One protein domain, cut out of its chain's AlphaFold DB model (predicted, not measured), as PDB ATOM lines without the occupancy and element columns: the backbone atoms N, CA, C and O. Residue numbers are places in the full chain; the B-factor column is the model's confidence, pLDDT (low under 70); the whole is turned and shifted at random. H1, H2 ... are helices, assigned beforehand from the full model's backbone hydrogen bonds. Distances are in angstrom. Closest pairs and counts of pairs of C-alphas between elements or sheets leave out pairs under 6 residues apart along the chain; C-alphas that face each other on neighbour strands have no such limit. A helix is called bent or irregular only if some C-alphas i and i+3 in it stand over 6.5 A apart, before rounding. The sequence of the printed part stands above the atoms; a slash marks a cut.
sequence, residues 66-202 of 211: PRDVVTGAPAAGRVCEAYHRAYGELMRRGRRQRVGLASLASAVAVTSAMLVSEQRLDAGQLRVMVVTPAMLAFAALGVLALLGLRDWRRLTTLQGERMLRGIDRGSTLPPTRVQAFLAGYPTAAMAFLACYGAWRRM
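This is residues 66 to 202 of the 211 residues of an uncharacterized protein of Chloroflexi bacterium (UniProt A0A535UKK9). A long, narrow helical hairpin, H2 and H3 side by side and running opposite ways, ends in a small head of three shorter helices at one end. In the head, H5 crosses both long helices near residues 76 to 80 of H2 and 156 to 164 of H3, with H1 packed on H5 and H4 close by, while at the other end of the hairpin residues 117 to 124 stick out free. The printed part has 137 residues, with five named helices in the order H1, H2, H3, H4, H5 and no named strand, and the class is all helix. The whole is extended, with a radius of gyration of the C-alphas of 23.6 A, and spans 78 by 24 by 20 A.

The longest helix, H3, holds residues 123 to 168 and is 67.5 A from first to last C-alpha, from (183.908, 159.437, 227.629) to (204.302, 205.203, 272.830). It is neither bent nor irregular, but only just: C-alphas 130 and 133 are 6.0 A apart. H2 is residues 74 to 118, 66.6 A long. H5 is residues 188 to 202, 20.9 A long, and ends with C-alpha 202 at (184.144, 195.050, 275.657). H1 is residues 66 to 72, beginning with C-alpha 66 at (195.083, 193.263, 276.705). H4 is residues 175 to 183.

H2 and H3 form a helical hairpin; they touch at a shallow tilt of 5 degrees, opposite ways, and their closest C-alphas, of Ala 75 and Gly 166, are 5.1 A apart. H5 touches H3 about perpendicular, at 86 degrees, closest at the C-alphas of Gly 160 and Ala 189, 4.5 A. H5 also touches H2 at 86 degrees, with its residues 195 to 199 alone, closest at the C-alphas of Cys 80 and Tyr 196, 5.4 A. H1 touches H5 at 76 degrees, about perpendicular, with the C-alphas of Pro 66 and Cys 195 closest at 4.6 A. H1 and H2 touch only at the corner by their link, with the C-alphas of Val 70 and Gly 77 closest at 5.4 A. H4 is close to H5 but not clearly touching, with the C-alphas of Leu 182 and Ala 191 closest at 6.5 A. H2 and H4 are apart. The helix packing is mostly crossed. In H1, H2, H4 and H5 every O i to N i+4 pair is within hydrogen-bond range; in H3 41 of 42 are.

The C-alphas farthest apart are those of Arg 120 and Pro 174, 78.2 A. The printed part has no cut and no long link. Mean pLDDT of the printed part is 75.6; 26 residues are under 70, among them residues 111 to 130 and 169 to 171.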
ATOM      1  N   PRO A  66     195.572 192.624 277.928       83.44
ATOM      2  CA  PRO A  66     195.083 193.263 276.705       83.44
ATOM      3  C   PRO A  66     193.891 194.202 276.941       83.44
ATOM      4  O   PRO A  66     193.657 195.113 276.150       83.44
ATOM      5  N   ARG A  67     193.123 193.981 278.015       81.81
ATOM      6  CA  ARG A  67     192.029 194.865 278.421       81.81
ATOM      7  C   ARG A  67     192.575 196.200 278.919       81.81
ATOM      8  O   ARG A  67     192.109 197.232 278.451       81.81
ATOM      9  N   ASP A  68     193.588 196.153 279.780       84.00
ATOM     10  CA  ASP A  68     194.228 197.331 280.376       84.00
ATOM     11  C   ASP A  68     194.927 198.193 279.321       84.00
ATOM     12  O   ASP A  68     194.893 199.418 279.387       84.00
ATOM     13  N   VAL A  69     195.500 197.566 278.288       82.19
ATOM     14  CA  VAL A  69     196.076 198.292 277.144       82.19
ATOM     15  C   VAL A  69     194.998 199.050 276.369       82.19
ATOM     16  O   VAL A  69     195.203 200.195 275.978       82.19
ATOM     17  N   VAL A  70     193.841 198.430 276.131       83.44
ATOM     18  CA  VAL A  70     192.759 199.059 275.360       83.44
ATOM     19  C   VAL A  70     192.075 200.177 276.147       83.44
ATOM     20  O   VAL A  70     191.679 201.173 275.544       83.44
ATOM     21  N   THR A  71     191.942 200.045 277.469       82.56
ATOM     22  CA  THR A  71     191.355 201.087 278.327       82.56
ATOM     23  C   THR A  71     192.340 202.217 278.634       82.56
ATOM     24  O   THR A  71     191.948 203.379 278.614       82.56
ATOM     25  N   GLY A  72     193.614 201.896 278.873       77.31
ATOM     26  CA  GLY A  72     194.664 202.858 279.230       77.31
ATOM     27  C   GLY A  72     195.347 203.551 278.046       77.31
ATOM     28  O   GLY A  72     196.096 204.507 278.239       77.31
ATOM     29  N   ALA A  73     195.104 203.100 276.811       79.75
ATOM     30  CA  ALA A  73     195.614 203.741 275.601       79.75
ATOM     31  C   ALA A  73     194.478 204.013 274.591       79.75
ATOM     32  O   ALA A  73     194.154 203.150 273.768       79.75
ATOM     33  N   PRO A  74     193.920 205.241 274.547       77.06
ATOM     34  CA  PRO A  74     192.845 205.607 273.615       77.06
ATOM     35  C   PRO A  74     193.203 205.373 272.139       77.06
ATOM     36  O   PRO A  74     192.345 205.065 271.308       77.06
ATOM     37  N   ALA A  75     194.491 205.485 271.797       78.75
ATOM     38  CA  ALA A  75     194.994 205.180 270.462       78.75
ATOM     39  C   ALA A  75     194.834 203.693 270.092       78.75
ATOM     40  O   ALA A  75     194.519 203.394 268.940       78.75
ATOM     41  N   ALA A  76     194.986 202.767 271.047       79.44
ATOM     42  CA  ALA A  76     194.796 201.337 270.811       79.44
ATOM     43  C   ALA A  76     193.326 201.008 270.503       79.44
ATOM     44  O   ALA A  76     193.051 200.256 269.566       79.44
ATOM     45  N   GLY A  77     192.382 201.638 271.214       81.50
ATOM     46  CA  GLY A  77     190.947 201.526 270.932       81.50
ATOM     47  C   GLY A  77     190.578 201.992 269.518       81.50
ATOM     48  O   GLY A  77     189.943 201.248 268.772       81.50
ATOM     49  N   ARG A  78     191.062 203.173 269.098       83.50
ATOM     50  CA  ARG A  78     190.827 203.703 267.737       83.50
ATOM     51  C   ARG A  78     191.398 202.804 266.638       83.50
ATOM     52  O   ARG A  78     190.773 202.631 265.594       83.50
ATOM     53  N   VAL A  79     192.573 202.212 266.863       84.44
ATOM     54  CA  VAL A  79     193.188 201.264 265.917       84.44
ATOM     55  C   VAL A  79     192.372 199.968 265.822       84.44
ATOM     56  O   VAL A  79     192.158 199.464 264.718       84.44
ATOM     57  N   CYS A  80     191.855 199.459 266.946       84.19
ATOM     58  CA  CYS A  80     190.965 198.294 266.964       84.19
ATOM     59  C   CYS A  80     189.657 198.556 266.203       84.19
ATOM     60  O   CYS A  80     189.228 197.712 265.418       84.19
ATOM     61  N   GLU A  81     189.059 199.734 266.381       85.94
ATOM     62  CA  GLU A  81     187.838 200.132 265.681       85.94
ATOM     63  C   GLU A  81     188.063 200.301 264.170       85.94
ATOM     64  O   GLU A  81     187.313 199.753 263.358       85.94
ATOM     65  N   ALA A  82     189.136 200.997 263.777       81.69
ATOM     66  CA  ALA A  82     189.506 201.157 262.373       81.69
ATOM     67  C   ALA A  82     189.759 199.800 261.697       81.69
ATOM     68  O   ALA A  82     189.306 199.563 260.575       81.69
ATOM     69  N   TYR A  83     190.430 198.878 262.396       81.31
ATOM     70  CA  TYR A  83     190.603 197.505 261.929       81.31
ATOM     71  C   TYR A  83     189.273 196.753 261.832       81.31
ATOM     72  O   TYR A  83     189.061 196.053 260.847       81.31
ATOM     73  N   HIS A  84     188.358 196.912 262.793       85.06
ATOM     74  CA  HIS A  84     187.045 196.263 262.758       85.06
ATOM     75  C   HIS A  84     186.247 196.648 261.504       85.06
ATOM     76  O   HIS A  84     185.717 195.774 260.814       85.06
ATOM     77  N   ARG A  85     186.220 197.947 261.170       80.62
ATOM     78  CA  ARG A  85     185.552 198.464 259.964       80.62
ATOM     79  C   ARG A  85     186.207 197.927 258.689       80.62
ATOM     80  O   ARG A  85     185.525 197.341 257.848       80.62
ATOM     81  N   ALA A  86     187.535 198.032 258.590       77.81
ATOM     82  CA  ALA A  86     188.291 197.545 257.434       77.81
ATOM     83  C   ALA A  86     188.161 196.023 257.240       77.81
ATOM     84  O   ALA A  86     188.021 195.539 256.117       77.81
ATOM     85  N   TYR A  87     188.155 195.256 258.333       75.88
ATOM     86  CA  TYR A  87     187.939 193.812 258.310       75.88
ATOM     87  C   TYR A  87     186.526 193.463 257.822       75.88
ATOM     88  O   TYR A  87     186.366 192.561 257.001       75.88
ATOM     89  N   GLY A  88     185.503 194.201 258.264       74.50
ATOM     90  CA  GLY A  88     184.133 194.039 257.776       74.50
ATOM     91  C   GLY A  88     184.011 194.261 256.266       74.50
ATOM     92  O   GLY A  88     183.381 193.464 255.568       74.50
ATOM     93  N   GLU A  89     184.660 195.299 255.737       77.12
ATOM     94  CA  GLU A  89     184.711 195.557 254.294       77.12
ATOM     95  C   GLU A  89     185.452 194.460 253.525       77.12
ATOM     96  O   GLU A  89     184.948 193.985 252.503       77.12
ATOM     97  N   LEU A  90     186.604 194.010 254.034       72.88
ATOM     98  CA  LEU A  90     187.372 192.910 253.448       72.88
ATOM     99  C   LEU A  90     186.519 191.635 253.360       72.88
ATOM    100  O   LEU A  90     186.459 190.994 252.312       72.88
ATOM    101  N   MET A  91     185.789 191.305 254.429       73.75
ATOM    102  CA  MET A  91     184.904 190.139 254.470       73.75
ATOM    103  C   MET A  91     183.714 190.270 253.514       73.75
ATOM    104  O   MET A  91     183.334 189.288 252.872       73.75
ATOM    105  N   ARG A  92     183.138 191.470 253.366       74.88
ATOM    106  CA  ARG A  92     182.069 191.730 252.386       74.88
ATOM    107  C   ARG A  92     182.569 191.570 250.949       74.88
ATOM    108  O   ARG A  92     181.891 190.928 250.149       74.88
ATOM    109  N   ARG A  93     183.758 192.093 250.624       74.38
ATOM    110  CA  ARG A  93     184.393 191.920 249.303       74.38
ATOM    111  C   ARG A  93     184.708 190.452 249.024       74.38
ATOM    112  O   ARG A  93     184.323 189.947 247.974       74.38
ATOM    113  N   GLY A  94     185.292 189.747 249.993       72.38
ATOM    114  CA  GLY A  94     185.569 188.314 249.885       72.38
ATOM    115  C   GLY A  94     184.301 187.477 249.683       72.38
ATOM    116  O   GLY A  94     184.297 186.552 248.876       72.38
ATOM    117  N   ARG A  95     183.187 187.828 250.342       72.00
ATOM    118  CA  ARG A  95     181.890 187.168 250.118       72.00
ATOM    119  C   ARG A  95     181.393 187.372 248.686       72.00
ATOM    120  O   ARG A  95     181.005 186.398 248.054       72.00
ATOM    121  N   ARG A  96     181.452 188.601 248.158       76.44
ATOM    122  CA  ARG A  96     181.065 188.896 246.765       76.44
ATOM    123  C   ARG A  96     181.932 188.143 245.757       76.44
ATOM    124  O   ARG A  96     181.397 187.580 244.816       76.44
ATOM    125  N   GLN A  97     183.243 188.070 245.987       72.12
ATOM    126  CA  GLN A  97     184.163 187.309 245.136       72.12
ATOM    127  C   GLN A  97     183.852 185.807 245.141       72.12
ATOM    128  O   GLN A  97     183.831 185.188 244.083       72.12
ATOM    129  N   ARG A  98     183.550 185.225 246.311       71.06
ATOM    130  CA  ARG A  98     183.135 183.814 246.416       71.06
ATOM    131  C   ARG A  98     181.821 183.544 245.695       71.06
ATOM    132  O   ARG A  98     181.721 182.539 245.006       71.06
ATOM    133  N   VAL A  99     180.839 184.437 245.833       73.50
ATOM    134  CA  VAL A  99     179.558 184.327 245.118       73.50
ATOM    135  C   VAL A  99     179.770 184.440 243.607       73.50
ATOM    136  O   VAL A  99     179.251 183.608 242.874       73.50
ATOM    137  N   GLY A 100     180.591 185.389 243.145       74.50
ATOM    138  CA  GLY A 100     180.940 185.528 241.726       74.50
ATOM    139  C   GLY A 100     181.623 184.279 241.156       74.50
ATOM    140  O   GLY A 100     181.270 183.807 240.077       74.50
ATOM    141  N   LEU A 101     182.550 183.681 241.908       71.94
ATOM    142  CA  LEU A 101     183.177 182.415 241.522       71.94
ATOM    143  C   LEU A 101     182.197 181.247 241.502       71.94
ATOM    144  O   LEU A 101     182.232 180.452 240.568       71.94
ATOM    145  N   ALA A 102     181.312 181.158 242.496       68.25
ATOM    146  CA  ALA A 102     180.269 180.143 242.515       68.25
ATOM    147  C   ALA A 102     179.353 180.278 241.288       68.25
ATOM    148  O   ALA A 102     179.091 179.279 240.629       68.25
ATOM    149  N   SER A 103     178.953 181.501 240.914       72.50
ATOM    150  CA  SER A 103     178.148 181.723 239.706       72.50
ATOM    151  C   SER A 103     178.877 181.341 238.416       72.50
ATOM    152  O   SER A 103     178.263 180.746 237.537       72.50
ATOM    153  N   LEU A 104     180.182 181.618 238.308       71.56
ATOM    154  CA  LEU A 104     180.981 181.196 237.151       71.56
ATOM    155  C   LEU A 104     181.091 179.670 237.076       71.56
ATOM    156  O   LEU A 104     180.914 179.098 236.005       71.56
ATOM    157  N   ALA A 105     181.321 179.003 238.209       71.75
ATOM    158  CA  ALA A 105     181.363 177.545 238.270       71.75
ATOM    159  C   ALA A 105     180.014 176.918 237.880       71.75
ATOM    160  O   ALA A 105     179.986 175.953 237.119       71.75
ATOM    161  N   SER A 106     178.897 177.493 238.340       72.19
ATOM    162  CA  SER A 106     177.555 177.069 237.932       72.19
ATOM    163  C   SER A 106     177.313 177.274 236.437       72.19
ATOM    164  O   SER A 106     176.793 176.370 235.793       72.19
ATOM    165  N   ALA A 107     177.722 178.411 235.865       71.50
ATOM    166  CA  ALA A 107     177.590 178.663 234.431       71.50
ATOM    167  C   ALA A 107     178.370 177.632 233.603       71.50
ATOM    168  O   ALA A 107     177.808 177.036 232.691       71.50
ATOM    169  N   VAL A 108     179.622 177.342 233.979       72.00
ATOM    170  CA  VAL A 108     180.429 176.312 233.309       72.00
ATOM    171  C   VAL A 108     179.781 174.933 233.428       72.00
ATOM    172  O   VAL A 108     179.718 174.212 232.440       72.00
ATOM    173  N   ALA A 109     179.244 174.574 234.597       66.56
ATOM    174  CA  ALA A 109     178.554 173.297 234.774       66.56
ATOM    175  C   ALA A 109     177.315 173.170 233.869       66.56
ATOM    176  O   ALA A 109     177.113 172.123 233.257       66.56
ATOM    177  N   VAL A 110     176.518 174.238 233.743       73.88
ATOM    178  CA  VAL A 110     175.336 174.271 232.867       73.88
ATOM    179  C   VAL A 110     175.738 174.196 231.393       73.88
ATOM    180  O   VAL A 110     175.172 173.394 230.654       73.88
ATOM    181  N   THR A 111     176.739 174.968 230.960       68.50
ATOM    182  CA  THR A 111     177.238 174.929 229.576       68.50
ATOM    183  C   THR A 111     177.821 173.559 229.225       68.50
ATOM    184  O   THR A 111     177.529 173.031 228.154       68.50
ATOM    185  N   SER A 112     178.574 172.936 230.136       63.09
ATOM    186  CA  SER A 112     179.084 171.573 229.952       63.09
ATOM    187  C   SER A 112     177.955 170.544 229.873       63.09
ATOM    188  O   SER A 112     178.007 169.663 229.022       63.09
ATOM    189  N   ALA A 113     176.918 170.658 230.708       66.06
ATOM    190  CA  ALA A 113     175.760 169.763 230.652       66.06
ATOM    191  C   ALA A 113     174.981 169.898 229.332       66.06
ATOM    192  O   ALA A 113     174.580 168.889 228.758       66.06
ATOM    193  N   MET A 114     174.822 171.124 228.819       69.56
ATOM    194  CA  MET A 114     174.189 171.385 227.520       69.56
ATOM    195  C   MET A 114     174.995 170.781 226.360       69.56
ATOM    196  O   MET A 114     174.433 170.057 225.543       69.56
ATOM    197  N   LEU A 115     176.319 170.969 226.343       65.62
ATOM    198  CA  LEU A 115     177.209 170.383 225.327       65.62
ATOM    199  C   LEU A 115     177.194 168.847 225.335       65.62
ATOM    200  O   LEU A 115     177.220 168.219 224.280       65.62
ATOM    201  N   VAL A 116     177.102 168.241 226.522       64.06
ATOM    202  CA  VAL A 116     176.949 166.786 226.684       64.06
ATOM    203  C   VAL A 116     175.578 166.300 226.216       64.06
ATOM    204  O   VAL A 116     175.469 165.181 225.725       64.06
ATOM    205  N   SER A 117     174.534 167.120 226.353       67.00
ATOM    206  CA  SER A 117     173.188 166.755 225.897       67.00
ATOM    207  C   SER A 117     173.038 166.789 224.372       67.00
ATOM    208  O   SER A 117     172.261 166.007 223.828       67.00
ATOM    209  N   GLU A 118     173.802 167.642 223.678       68.12
ATOM    210  CA  GLU A 118     173.717 167.808 222.219       68.12
ATOM    211  C   GLU A 118     174.696 166.932 221.426       68.12
ATOM    212  O   GLU A 118     174.432 166.617 220.266       68.12
ATOM    213  N   GLN A 119     175.813 166.501 222.020       54.78
ATOM    214  CA  GLN A 119     176.799 165.673 221.327       54.78
ATOM    215  C   GLN A 119     176.941 164.275 221.937       54.78
ATOM    216  O   GLN A 119     177.097 164.111 223.145       54.78
ATOM    217  N   ARG A 120     177.017 163.249 221.075       57.88
ATOM    218  CA  ARG A 120     177.549 161.920 221.431       57.88
ATOM    219  C   ARG A 120     179.072 162.009 221.619       57.88
ATOM    220  O   ARG A 120     179.830 161.545 220.775       57.88
ATOM    221  N   LEU A 121     179.514 162.672 222.683       59.75
ATOM    222  CA  LEU A 121     180.931 162.810 223.020       59.75
ATOM    223  C   LEU A 121     181.464 161.529 223.663       59.75
ATOM    224  O   LEU A 121     180.816 160.929 224.522       59.75
ATOM    225  N   ASP A 122     182.674 161.141 223.267       69.81
ATOM    226  CA  ASP A 122     183.381 160.007 223.852       69.81
ATOM    227  C   ASP A 122     183.771 160.307 225.315       69.81
ATOM    228  O   ASP A 122     184.084 161.447 225.686       69.81
ATOM    229  N   ALA A 123     183.771 159.286 226.175       62.56
ATOM    230  CA  ALA A 123     183.908 159.437 227.629       62.56
ATOM    231  C   ALA A 123     185.220 160.140 228.047       62.56
ATOM    232  O   ALA A 123     185.284 160.794 229.094       62.56
ATOM    233  N   GLY A 124     186.264 160.036 227.216       65.06
ATOM    234  CA  GLY A 124     187.541 160.728 227.396       65.06
ATOM    235  C   GLY A 124     187.448 162.248 227.221       65.06
ATOM    236  O   GLY A 124     187.978 162.990 228.050       65.06
ATOM    237  N   GLN A 125     186.726 162.729 226.205       65.38
ATOM    238  CA  GLN A 125     186.540 164.167 225.958       65.38
ATOM    239  C   GLN A 125     185.666 164.810 227.042       65.38
ATOM    240  O   GLN A 125     185.956 165.912 227.509       65.38
ATOM    241  N   LEU A 126     184.670 164.067 227.525       64.94
ATOM    242  CA  LEU A 126     183.779 164.476 228.610       64.94
ATOM    243  C   LEU A 126     184.536 164.669 229.937       64.94
ATOM    244  O   LEU A 126     184.341 165.667 230.634       64.94
ATOM    245  N   ARG A 127     185.481 163.774 230.260       64.69
ATOM    246  CA  ARG A 127     186.365 163.934 231.429       64.69
ATOM    247  C   ARG A 127     187.250 165.170 231.319       64.69
ATOM    248  O   ARG A 127     187.356 165.909 232.294       64.69
ATOM    249  N   VAL A 128     187.856 165.430 230.162       69.81
ATOM    250  CA  VAL A 128     188.707 166.619 229.973       69.81
ATOM    251  C   VAL A 128     187.883 167.906 230.064       69.81
ATOM    252  O   VAL A 128     188.323 168.863 230.703       69.81
ATOM    253  N   MET A 129     186.664 167.924 229.517       66.56
ATOM    254  CA  MET A 129     185.779 169.091 229.585       66.56
ATOM    255  C   MET A 129     185.239 169.391 230.984       66.56
ATOM    256  O   MET A 129     184.915 170.539 231.263       66.56
ATOM    257  N   VAL A 130     185.150 168.402 231.876       67.06
ATOM    258  CA  VAL A 130     184.651 168.605 233.247       67.06
ATOM    259  C   VAL A 130     185.793 168.819 234.241       67.06
ATOM    260  O   VAL A 130     185.733 169.719 235.079       67.06
ATOM    261  N   VAL A 131     186.865 168.030 234.143       72.00
ATOM    262  CA  VAL A 131     187.973 168.052 235.111       72.00
ATOM    263  C   VAL A 131     188.826 169.308 234.953       72.00
ATOM    264  O   VAL A 131     189.189 169.922 235.956       72.00
ATOM    265  N   THR A 132     189.117 169.732 233.721       71.00
ATOM    266  CA  THR A 132     189.949 170.921 233.466       71.00
ATOM    267  C   THR A 132     189.362 172.205 234.068       71.00
ATOM    268  O   THR A 132     190.069 172.869 234.832       71.00
ATOM    269  N   PRO A 133     188.087 172.572 233.821       71.12
ATOM    270  CA  PRO A 133     187.519 173.771 234.431       71.12
ATOM    271  C   PRO A 133     187.321 173.635 235.941       71.12
ATOM    272  O   PRO A 133     187.487 174.622 236.656       71.12
ATOM    273  N   ALA A 134     187.024 172.433 236.449       68.19
ATOM    274  CA  ALA A 134     186.941 172.204 237.888       68.19
ATOM    275  C   ALA A 134     188.293 172.482 238.566       68.19
ATOM    276  O   ALA A 134     188.359 173.252 239.524       68.19
ATOM    277  N   MET A 135     189.387 171.935 238.026       75.19
ATOM    278  CA  MET A 135     190.744 172.187 238.520       75.19
ATOM    279  C   MET A 135     191.120 173.669 238.441       75.19
ATOM    280  O   MET A 135     191.693 174.209 239.388       75.19
ATOM    281  N   LEU A 136     190.749 174.351 237.355       75.38
ATOM    282  CA  LEU A 136     190.991 175.785 237.197       75.38
ATOM    283  C   LEU A 136     190.225 176.614 238.242       75.38
ATOM    284  O   LEU A 136     190.786 177.541 238.829       75.38
ATOM    285  N   ALA A 137     188.973 176.251 238.535       72.50
ATOM    286  CA  ALA A 137     188.171 176.891 239.575       72.50
ATOM    287  C   ALA A 137     188.768 176.671 240.976       72.50
ATOM    288  O   ALA A 137     188.866 177.616 241.763       72.50
ATOM    289  N   PHE A 138     189.230 175.453 241.278       71.56
ATOM    290  CA  PHE A 138     189.934 175.154 242.530       71.56
ATOM    291  C   PHE A 138     191.244 175.937 242.657       71.56
ATOM    292  O   PHE A 138     191.509 176.517 243.713       71.56
ATOM    293  N   ALA A 139     192.037 176.021 241.587       75.12
ATOM    294  CA  ALA A 139     193.262 176.815 241.566       75.12
ATOM    295  C   ALA A 139     192.970 178.307 241.800       75.12
ATOM    296  O   ALA A 139     193.619 178.939 242.636       75.12
ATOM    297  N   ALA A 140     191.948 178.861 241.141       73.12
ATOM    298  CA  ALA A 140     191.525 180.248 241.326       73.12
ATOM    299  C   ALA A 140     191.064 180.531 242.769       73.12
ATOM    300  O   ALA A 140     191.459 181.538 243.364       73.12
ATOM    301  N   LEU A 141     190.289 179.622 243.371       74.06
ATOM    302  CA  LEU A 141     189.889 179.704 244.780       74.06
ATOM    303  C   LEU A 141     191.099 179.650 245.721       74.06
ATOM    304  O   LEU A 141     191.167 180.430 246.674       74.06
ATOM    305  N   GLY A 142     192.064 178.773 245.438       73.44
ATOM    306  CA  GLY A 142     193.316 178.673 246.186       73.44
ATOM    307  C   GLY A 142     194.119 179.973 246.146       73.44
ATOM    308  O   GLY A 142     194.528 180.482 247.193       73.44
ATOM    309  N   VAL A 143     194.282 180.570 244.962       78.50
ATOM    310  CA  VAL A 143     194.973 181.859 244.791       78.50
ATOM    311  C   VAL A 143     194.260 182.975 245.556       78.50
ATOM    312  O   VAL A 143     194.911 183.730 246.279       78.50
ATOM    313  N   LEU A 144     192.930 183.063 245.478       74.44
ATOM    314  CA  LEU A 144     192.168 184.069 246.225       74.44
ATOM    315  C   LEU A 144     192.261 183.881 247.740       74.44
ATOM    316  O   LEU A 144     192.376 184.863 248.473       74.44
ATOM    317  N   ALA A 145     192.241 182.637 248.224       71.38
ATOM    318  CA  ALA A 145     192.431 182.348 249.641       71.38
ATOM    319  C   ALA A 145     193.823 182.794 250.119       71.38
ATOM    320  O   ALA A 145     193.945 183.404 251.184       71.38
ATOM    321  N   LEU A 146     194.862 182.557 249.312       75.00
ATOM    322  CA  LEU A 146     196.230 182.984 249.608       75.00
ATOM    323  C   LEU A 146     196.386 184.508 249.591       75.00
ATOM    324  O   LEU A 146     197.007 185.062 250.499       75.00
ATOM    325  N   LEU A 147     195.807 185.194 248.602       75.94
ATOM    326  CA  LEU A 147     195.803 186.659 248.542       75.94
ATOM    327  C   LEU A 147     195.060 187.257 249.740       75.94
ATOM    328  O   LEU A 147     195.592 188.140 250.408       75.94
ATOM    329  N   GLY A 148     193.900 186.698 250.093       72.56
ATOM    330  CA  GLY A 148     193.153 187.108 251.280       72.56
ATOM    331  C   GLY A 148     193.952 186.919 252.573       72.56
ATOM    332  O   GLY A 148     193.974 187.811 253.423       72.56
ATOM    333  N   LEU A 149     194.668 185.798 252.717       74.88
ATOM    334  CA  LEU A 149     195.538 185.549 253.870       74.88
ATOM    335  C   LEU A 149     196.718 186.530 253.913       74.88
ATOM    336  O   LEU A 149     197.095 187.004 254.987       74.88
ATOM    337  N   ARG A 150     197.303 186.848 252.755       80.31
ATOM    338  CA  ARG A 150     198.401 187.812 252.624       80.31
ATOM    339  C   ARG A 150     197.956 189.217 253.014       80.31
ATOM    340  O   ARG A 150     198.652 189.873 253.790       80.31
ATOM    341  N   ASP A 151     196.803 189.657 252.526       75.94
ATOM    342  CA  ASP A 151     196.241 190.966 252.851       75.94
ATOM    343  C   ASP A 151     195.873 191.052 254.330       75.94
ATOM    344  O   ASP A 151     196.206 192.032 254.995       75.94
ATOM    345  N   TRP A 152     195.296 189.987 254.890       73.75
ATOM    346  CA  TRP A 152     195.012 189.903 256.319       73.75
ATOM    347  C   TRP A 152     196.281 189.994 257.181       73.75
ATOM    348  O   TRP A 152     196.325 190.758 258.150       73.75
ATOM    349  N   ARG A 153     197.352 189.277 256.810       76.12
ATOM    350  CA  ARG A 153     198.654 189.372 257.496       76.12
ATOM    351  C   ARG A 153     199.239 190.779 257.397       76.12
ATOM    352  O   ARG A 153     199.692 191.322 258.395       76.12
ATOM    353  N   ARG A 154     199.194 191.406 256.219       79.88
ATOM    354  CA  ARG A 154     199.678 192.784 256.039       79.88
ATOM    355  C   ARG A 154     198.908 193.773 256.903       79.88
ATOM    356  O   ARG A 154     199.520 194.599 257.572       79.88
ATOM    357  N   LEU A 155     197.582 193.666 256.919       77.94
ATOM    358  CA  LEU A 155     196.730 194.518 257.741       77.94
ATOM    359  C   LEU A 155     197.046 194.342 259.226       77.94
ATOM    360  O   LEU A 155     197.265 195.331 259.913       77.94
ATOM    361  N   THR A 156     197.132 193.111 259.722       74.44
ATOM    362  CA  THR A 156     197.409 192.860 261.146       74.44
ATOM    363  C   THR A 156     198.795 193.344 261.573       74.44
ATOM    364  O   THR A 156     198.911 193.953 262.635       74.44
ATOM    365  N   THR A 157     199.825 193.184 260.738       78.31
ATOM    366  CA  THR A 157     201.163 193.732 261.014       78.31
ATOM    367  C   THR A 157     201.158 195.259 261.049       78.31
ATOM    368  O   THR A 157     201.629 195.851 262.021       78.31
ATOM    369  N   LEU A 158     200.560 195.912 260.046       82.31
ATOM    370  CA  LEU A 158     200.490 197.377 259.981       82.31
ATOM    371  C   LEU A 158     199.697 197.970 261.150       82.31
ATOM    372  O   LEU A 158     200.081 199.006 261.695       82.31
ATOM    373  N   GLN A 159     198.596 197.329 261.550       81.44
ATOM    374  CA  GLN A 159     197.821 197.781 262.706       81.44
ATOM    375  C   GLN A 159     198.562 197.525 264.018       81.44
ATOM    376  O   GLN A 159     198.529 198.385 264.894       81.44
ATOM    377  N   GLY A 160     199.303 196.418 264.128       78.31
ATOM    378  CA  GLY A 160     200.209 196.173 265.249       78.31
ATOM    379  C   GLY A 160     201.221 197.298 265.429       78.31
ATOM    380  O   GLY A 160     201.323 197.874 266.507       78.31
ATOM    381  N   GLU A 161     201.900 197.702 264.360       83.38
ATOM    382  CA  GLU A 161     202.857 198.810 264.415       83.38
ATOM    383  C   GLU A 161     202.216 200.167 264.725       83.38
ATOM    384  O   GLU A 161     202.816 200.995 265.416       83.38
ATOM    385  N   ARG A 162     201.018 200.435 264.195       81.31
ATOM    386  CA  ARG A 162     200.274 201.668 264.496       81.31
ATOM    387  C   ARG A 162     199.832 201.707 265.950       81.31
ATOM    388  O   ARG A 162     199.929 202.759 266.572       81.31
ATOM    389  N   MET A 163     199.392 200.572 266.488       83.19
ATOM    390  CA  MET A 163     199.044 200.433 267.897       83.19
ATOM    391  C   MET A 163     200.264 200.713 268.775       83.19
ATOM    392  O   MET A 163     200.172 201.540 269.673       83.19
ATOM    393  N   LEU A 164     201.419 200.115 268.465       79.81
ATOM    394  CA  LEU A 164     202.667 200.365 269.193       79.81
ATOM    395  C   LEU A 164     203.061 201.845 269.190       79.81
ATOM    396  O   LEU A 164     203.297 202.421 270.247       79.81
ATOM    397  N   ARG A 165     203.050 202.485 268.015       79.19
ATOM    398  CA  ARG A 165     203.322 203.927 267.887       79.19
ATOM    399  C   ARG A 165     202.304 204.792 268.631       79.19
ATOM    400  O   ARG A 165     202.648 205.872 269.096       79.19
ATOM    401  N   GLY A 166     201.051 204.349 268.700       76.44
ATOM    402  CA  GLY A 166     199.980 205.038 269.411       76.44
ATOM    403  C   GLY A 166     200.099 204.929 270.930       76.44
ATOM    404  O   GLY A 166     199.801 205.894 271.624       76.44
ATOM    405  N   ILE A 167     200.556 203.780 271.437       75.75
ATOM    406  CA  ILE A 167     200.804 203.562 272.867       75.75
ATOM    407  C   ILE A 167     202.004 204.403 273.332       75.75
ATOM    408  O   ILE A 167     201.920 205.057 274.367       75.75
ATOM    409  N   ASP A 168     203.069 204.456 272.531       73.06
ATOM    410  CA  ASP A 168     204.302 205.203 272.830       73.06
ATOM    411  C   ASP A 168     204.092 206.731 272.901       73.06
ATOM    412  O   ASP A 168     204.765 207.429 273.649       73.06
ATOM    413  N   ARG A 169     203.123 207.274 272.146       67.75
ATOM    414  CA  ARG A 169     202.905 208.730 272.014       67.75
ATOM    415  C   ARG A 169     201.804 209.324 272.891       67.75
ATOM    416  O   ARG A 169     201.602 210.533 272.845       67.75
ATOM    417  N   GLY A 170     201.041 208.517 273.623       61.69
ATOM    418  CA  GLY A 170     199.866 209.043 274.326       61.69
ATOM    419  C   GLY A 170     199.131 208.053 275.215       61.69
ATOM    420  O   GLY A 170     197.920 208.192 275.388       61.69
ATOM    421  N   SER A 171     199.818 207.030 275.729       67.38
ATOM    422  CA  SER A 171     199.253 206.192 276.788       67.38
ATOM    423  C   SER A 171     199.544 206.792 278.160       67.38
ATOM    424  O   SER A 171     200.601 207.374 278.386       67.38
ATOM    425  N   THR A 172     198.611 206.617 279.094       73.25
ATOM    426  CA  THR A 172     198.835 206.886 280.526       73.25
ATOM    427  C   THR A 172     199.479 205.681 281.223       73.25
ATOM    428  O   THR A 172     199.490 205.598 282.448       73.25
ATOM    429  N   LEU A 173     199.950 204.700 280.445       77.62
ATOM    430  CA  LEU A 173     200.479 203.435 280.930       77.62
ATOM    431  C   LEU A 173     201.993 203.557 281.149       77.62
ATOM    432  O   LEU A 173     202.681 204.134 280.303       77.62
ATOM    433  N   PRO A 174     202.545 202.977 282.229       79.38
ATOM    434  CA  PRO A 174     203.984 202.994 282.454       79.38
ATOM    435  C   PRO A 174     204.725 202.290 281.301       79.38
ATOM    436  O   PRO A 174     204.367 201.157 280.953       79.38
ATOM    437  N   PRO A 175     205.783 202.895 280.729       75.19
ATOM    438  CA  PRO A 175     206.474 202.347 279.560       75.19
ATOM    439  C   PRO A 175     207.102 200.973 279.836       75.19
ATOM    440  O   PRO A 175     207.103 200.103 278.967       75.19
ATOM    441  N   THR A 176     207.569 200.735 281.063       79.12
ATOM    442  CA  THR A 176     208.120 199.447 281.517       79.12
ATOM    443  C   THR A 176     207.083 198.327 281.476       79.12
ATOM    444  O   THR A 176     207.373 197.228 281.004       79.12
ATOM    445  N   ARG A 177     205.842 198.606 281.892       78.44
ATOM    446  CA  ARG A 177     204.764 197.612 281.874       78.44
ATOM    447  C   ARG A 177     204.238 197.352 280.462       78.44
ATOM    448  O   ARG A 177     203.900 196.216 280.137       78.44
ATOM    449  N   VAL A 178     204.230 198.369 279.596       77.62
ATOM    450  CA  VAL A 178     203.945 198.186 278.162       77.62
ATOM    451  C   VAL A 178     205.007 197.299 277.511       77.62
ATOM    452  O   VAL A 178     204.664 196.380 276.771       77.62
ATOM    453  N   GLN A 179     206.292 197.515 277.801       80.06
ATOM    454  CA  GLN A 179     207.364 196.663 277.277       80.06
ATOM    455  C   GLN A 179     207.246 195.216 277.770       80.06
ATOM    456  O   GLN A 179     207.386 194.298 276.964       80.06
ATOM    457  N   ALA A 180     206.927 195.003 279.050       80.38
ATOM    458  CA  ALA A 180     206.689 193.668 279.604       80.38
ATOM    459  C   ALA A 180     205.495 192.965 278.932       80.38
ATOM    460  O   ALA A 180     205.598 191.798 278.552       80.38
ATOM    461  N   PHE A 181     204.393 193.686 278.701       82.00
ATOM    462  CA  PHE A 181     203.250 193.179 277.941       82.00
ATOM    463  C   PHE A 181     203.656 192.739 276.530       82.00
ATOM    464  O   PHE A 181     203.323 191.637 276.102       82.00
ATOM    465  N   LEU A 182     204.411 193.574 275.812       79.56
ATOM    466  CA  LEU A 182     204.851 193.274 274.449       79.56
ATOM    467  C   LEU A 182     205.852 192.122 274.387       79.56
ATOM    468  O   LEU A 182     205.808 191.350 273.434       79.56
ATOM    469  N   ALA A 183     206.706 191.971 275.401       81.19
ATOM    470  CA  ALA A 183     207.610 190.831 275.526       81.19
ATOM    471  C   ALA A 183     206.856 189.498 275.686       81.19
ATOM    472  O   ALA A 183     207.373 188.455 275.291       81.19
ATOM    473  N   GLY A 184     205.620 189.535 276.199       79.50
ATOM    474  CA  GLY A 184     204.723 188.380 276.280       79.50
ATOM    475  C   GLY A 184     204.151 187.912 274.934       79.50
ATOM    476  O   GLY A 184     203.527 186.853 274.876       79.50
ATOM    477  N   TYR A 185     204.366 188.657 273.841       79.06
ATOM    478  CA  TYR A 185     203.898 188.293 272.503       79.06
ATOM    479  C   TYR A 185     205.058 188.149 271.514       79.06
ATOM    480  O   TYR A 185     205.953 188.988 271.467       79.06
ATOM    481  N   PRO A 186     205.017 187.142 270.621       79.12
ATOM    482  CA  PRO A 186     206.091 186.923 269.655       79.12
ATOM    483  C   PRO A 186     206.166 188.018 268.582       79.12
ATOM    484  O   PRO A 186     207.204 188.199 267.954       79.12
ATOM    485  N   THR A 187     205.064 188.736 268.325       79.06
ATOM    486  CA  THR A 187     205.007 189.821 267.336       79.06
ATOM    487  C   THR A 187     204.018 190.912 267.747       79.06
ATOM    488  O   THR A 187     203.034 190.651 268.446       79.06
ATOM    489  N   ALA A 188     204.216 192.122 267.212       77.56
ATOM    490  CA  ALA A 188     203.284 193.243 267.356       77.56
ATOM    491  C   ALA A 188     201.869 192.915 266.844       77.56
ATOM    492  O   ALA A 188     200.878 193.371 267.410       77.56
ATOM    493  N   ALA A 189     201.770 192.094 265.793       77.06
ATOM    494  CA  ALA A 189     200.497 191.633 265.249       77.06
ATOM    495  C   ALA A 189     199.730 190.757 266.254       77.06
ATOM    496  O   ALA A 189     198.522 190.910 266.406       77.06
ATOM    497  N   MET A 190     200.426 189.870 266.974       78.44
ATOM    498  CA  MET A 190     199.813 189.012 267.994       78.44
ATOM    499  C   MET A 190     199.351 189.810 269.215       78.44
ATOM    500  O   MET A 190     198.232 189.599 269.683       78.44
ATOM    501  N   ALA A 191     200.161 190.770 269.670       81.38
ATOM    502  CA  ALA A 191     199.760 191.703 270.722       81.38
ATOM    503  C   ALA A 191     198.513 192.501 270.304       81.38
ATOM    504  O   ALA A 191     197.545 192.599 271.056       81.38
ATOM    505  N   PHE A 192     198.487 193.000 269.064       85.50
ATOM    506  CA  PHE A 192     197.323 193.691 268.514       85.50
ATOM    507  C   PHE A 192     196.083 192.801 268.439       85.50
ATOM    508  O   PHE A 192     195.009 193.239 268.838       85.50
ATOM    509  N   LEU A 193     196.198 191.555 267.977       83.94
ATOM    510  CA  LEU A 193     195.062 190.631 267.918       83.94
ATOM    511  C   LEU A 193     194.508 190.307 269.312       83.94
ATOM    512  O   LEU A 193     193.291 190.190 269.469       83.94
ATOM    513  N   ALA A 194     195.371 190.213 270.327       84.25
ATOM    514  CA  ALA A 194     194.948 190.046 271.713       84.25
ATOM    515  C   ALA A 194     194.178 191.278 272.224       84.25
ATOM    516  O   ALA A 194     193.079 191.130 272.772       84.25
ATOM    517  N   CYS A 195     194.701 192.486 271.978       84.31
ATOM    518  CA  CYS A 195     194.024 193.749 272.291       84.31
ATOM    519  C   CYS A 195     192.695 193.880 271.541       84.31
ATOM    520  O   CYS A 195     191.674 194.190 272.144       84.31
ATOM    521  N   TYR A 196     192.662 193.556 270.250       85.25
ATOM    522  CA  TYR A 196     191.447 193.559 269.440       85.25
ATOM    523  C   TYR A 196     190.404 192.567 269.969       85.25
ATOM    524  O   TYR A 196     189.219 192.890 270.028       85.25
ATOM    525  N   GLY A 197     190.820 191.374 270.403       83.19
ATOM    526  CA  GLY A 197     189.932 190.399 271.036       83.19
ATOM    527  C   GLY A 197     189.313 190.922 272.337       83.19
ATOM    528  O   GLY A 197     188.115 190.745 272.564       83.19
ATOM    529  N   ALA A 198     190.101 191.606 273.171       85.62
ATOM    530  CA  ALA A 198     189.603 192.266 274.376       85.62
ATOM    531  C   ALA A 198     188.667 193.438 274.042       85.62
ATOM    532  O   ALA A 198     187.550 193.482 274.553       85.62
ATOM    533  N   TRP A 199     189.071 194.321 273.126       90.00
ATOM    534  CA  TRP A 199     188.260 195.432 272.628       90.00
ATOM    535  C   TRP A 199     186.916 194.954 272.083       90.00
ATOM    536  O   TRP A 199     185.883 195.511 272.439       90.00
ATOM    537  N   ARG A 200     186.899 193.884 271.278       85.50
ATOM    538  CA  ARG A 200     185.670 193.321 270.710       85.50
ATOM    539  C   ARG A 200     184.738 192.792 271.796       85.50
ATOM    540  O   ARG A 200     183.542 193.028 271.711       85.50
ATOM    541  N   ARG A 201     185.263 192.105 272.818       84.88
ATOM    542  CA  ARG A 201     184.456 191.624 273.956       84.88
ATOM    543  C   ARG A 201     183.871 192.771 274.777       84.88
ATOM    544  O   ARG A 201     182.729 192.675 275.202       84.88
ATOM    545  N   MET A 202     184.626 193.853 274.960       85.06
ATOM    546  CA  MET A 202     184.144 195.050 275.657       85.06
ATOM    547  C   MET A 202     183.104 195.819 274.838       85.06
ATOM    548  O   MET A 202     182.078 196.225 275.370       85.06
TER     549      MET A 202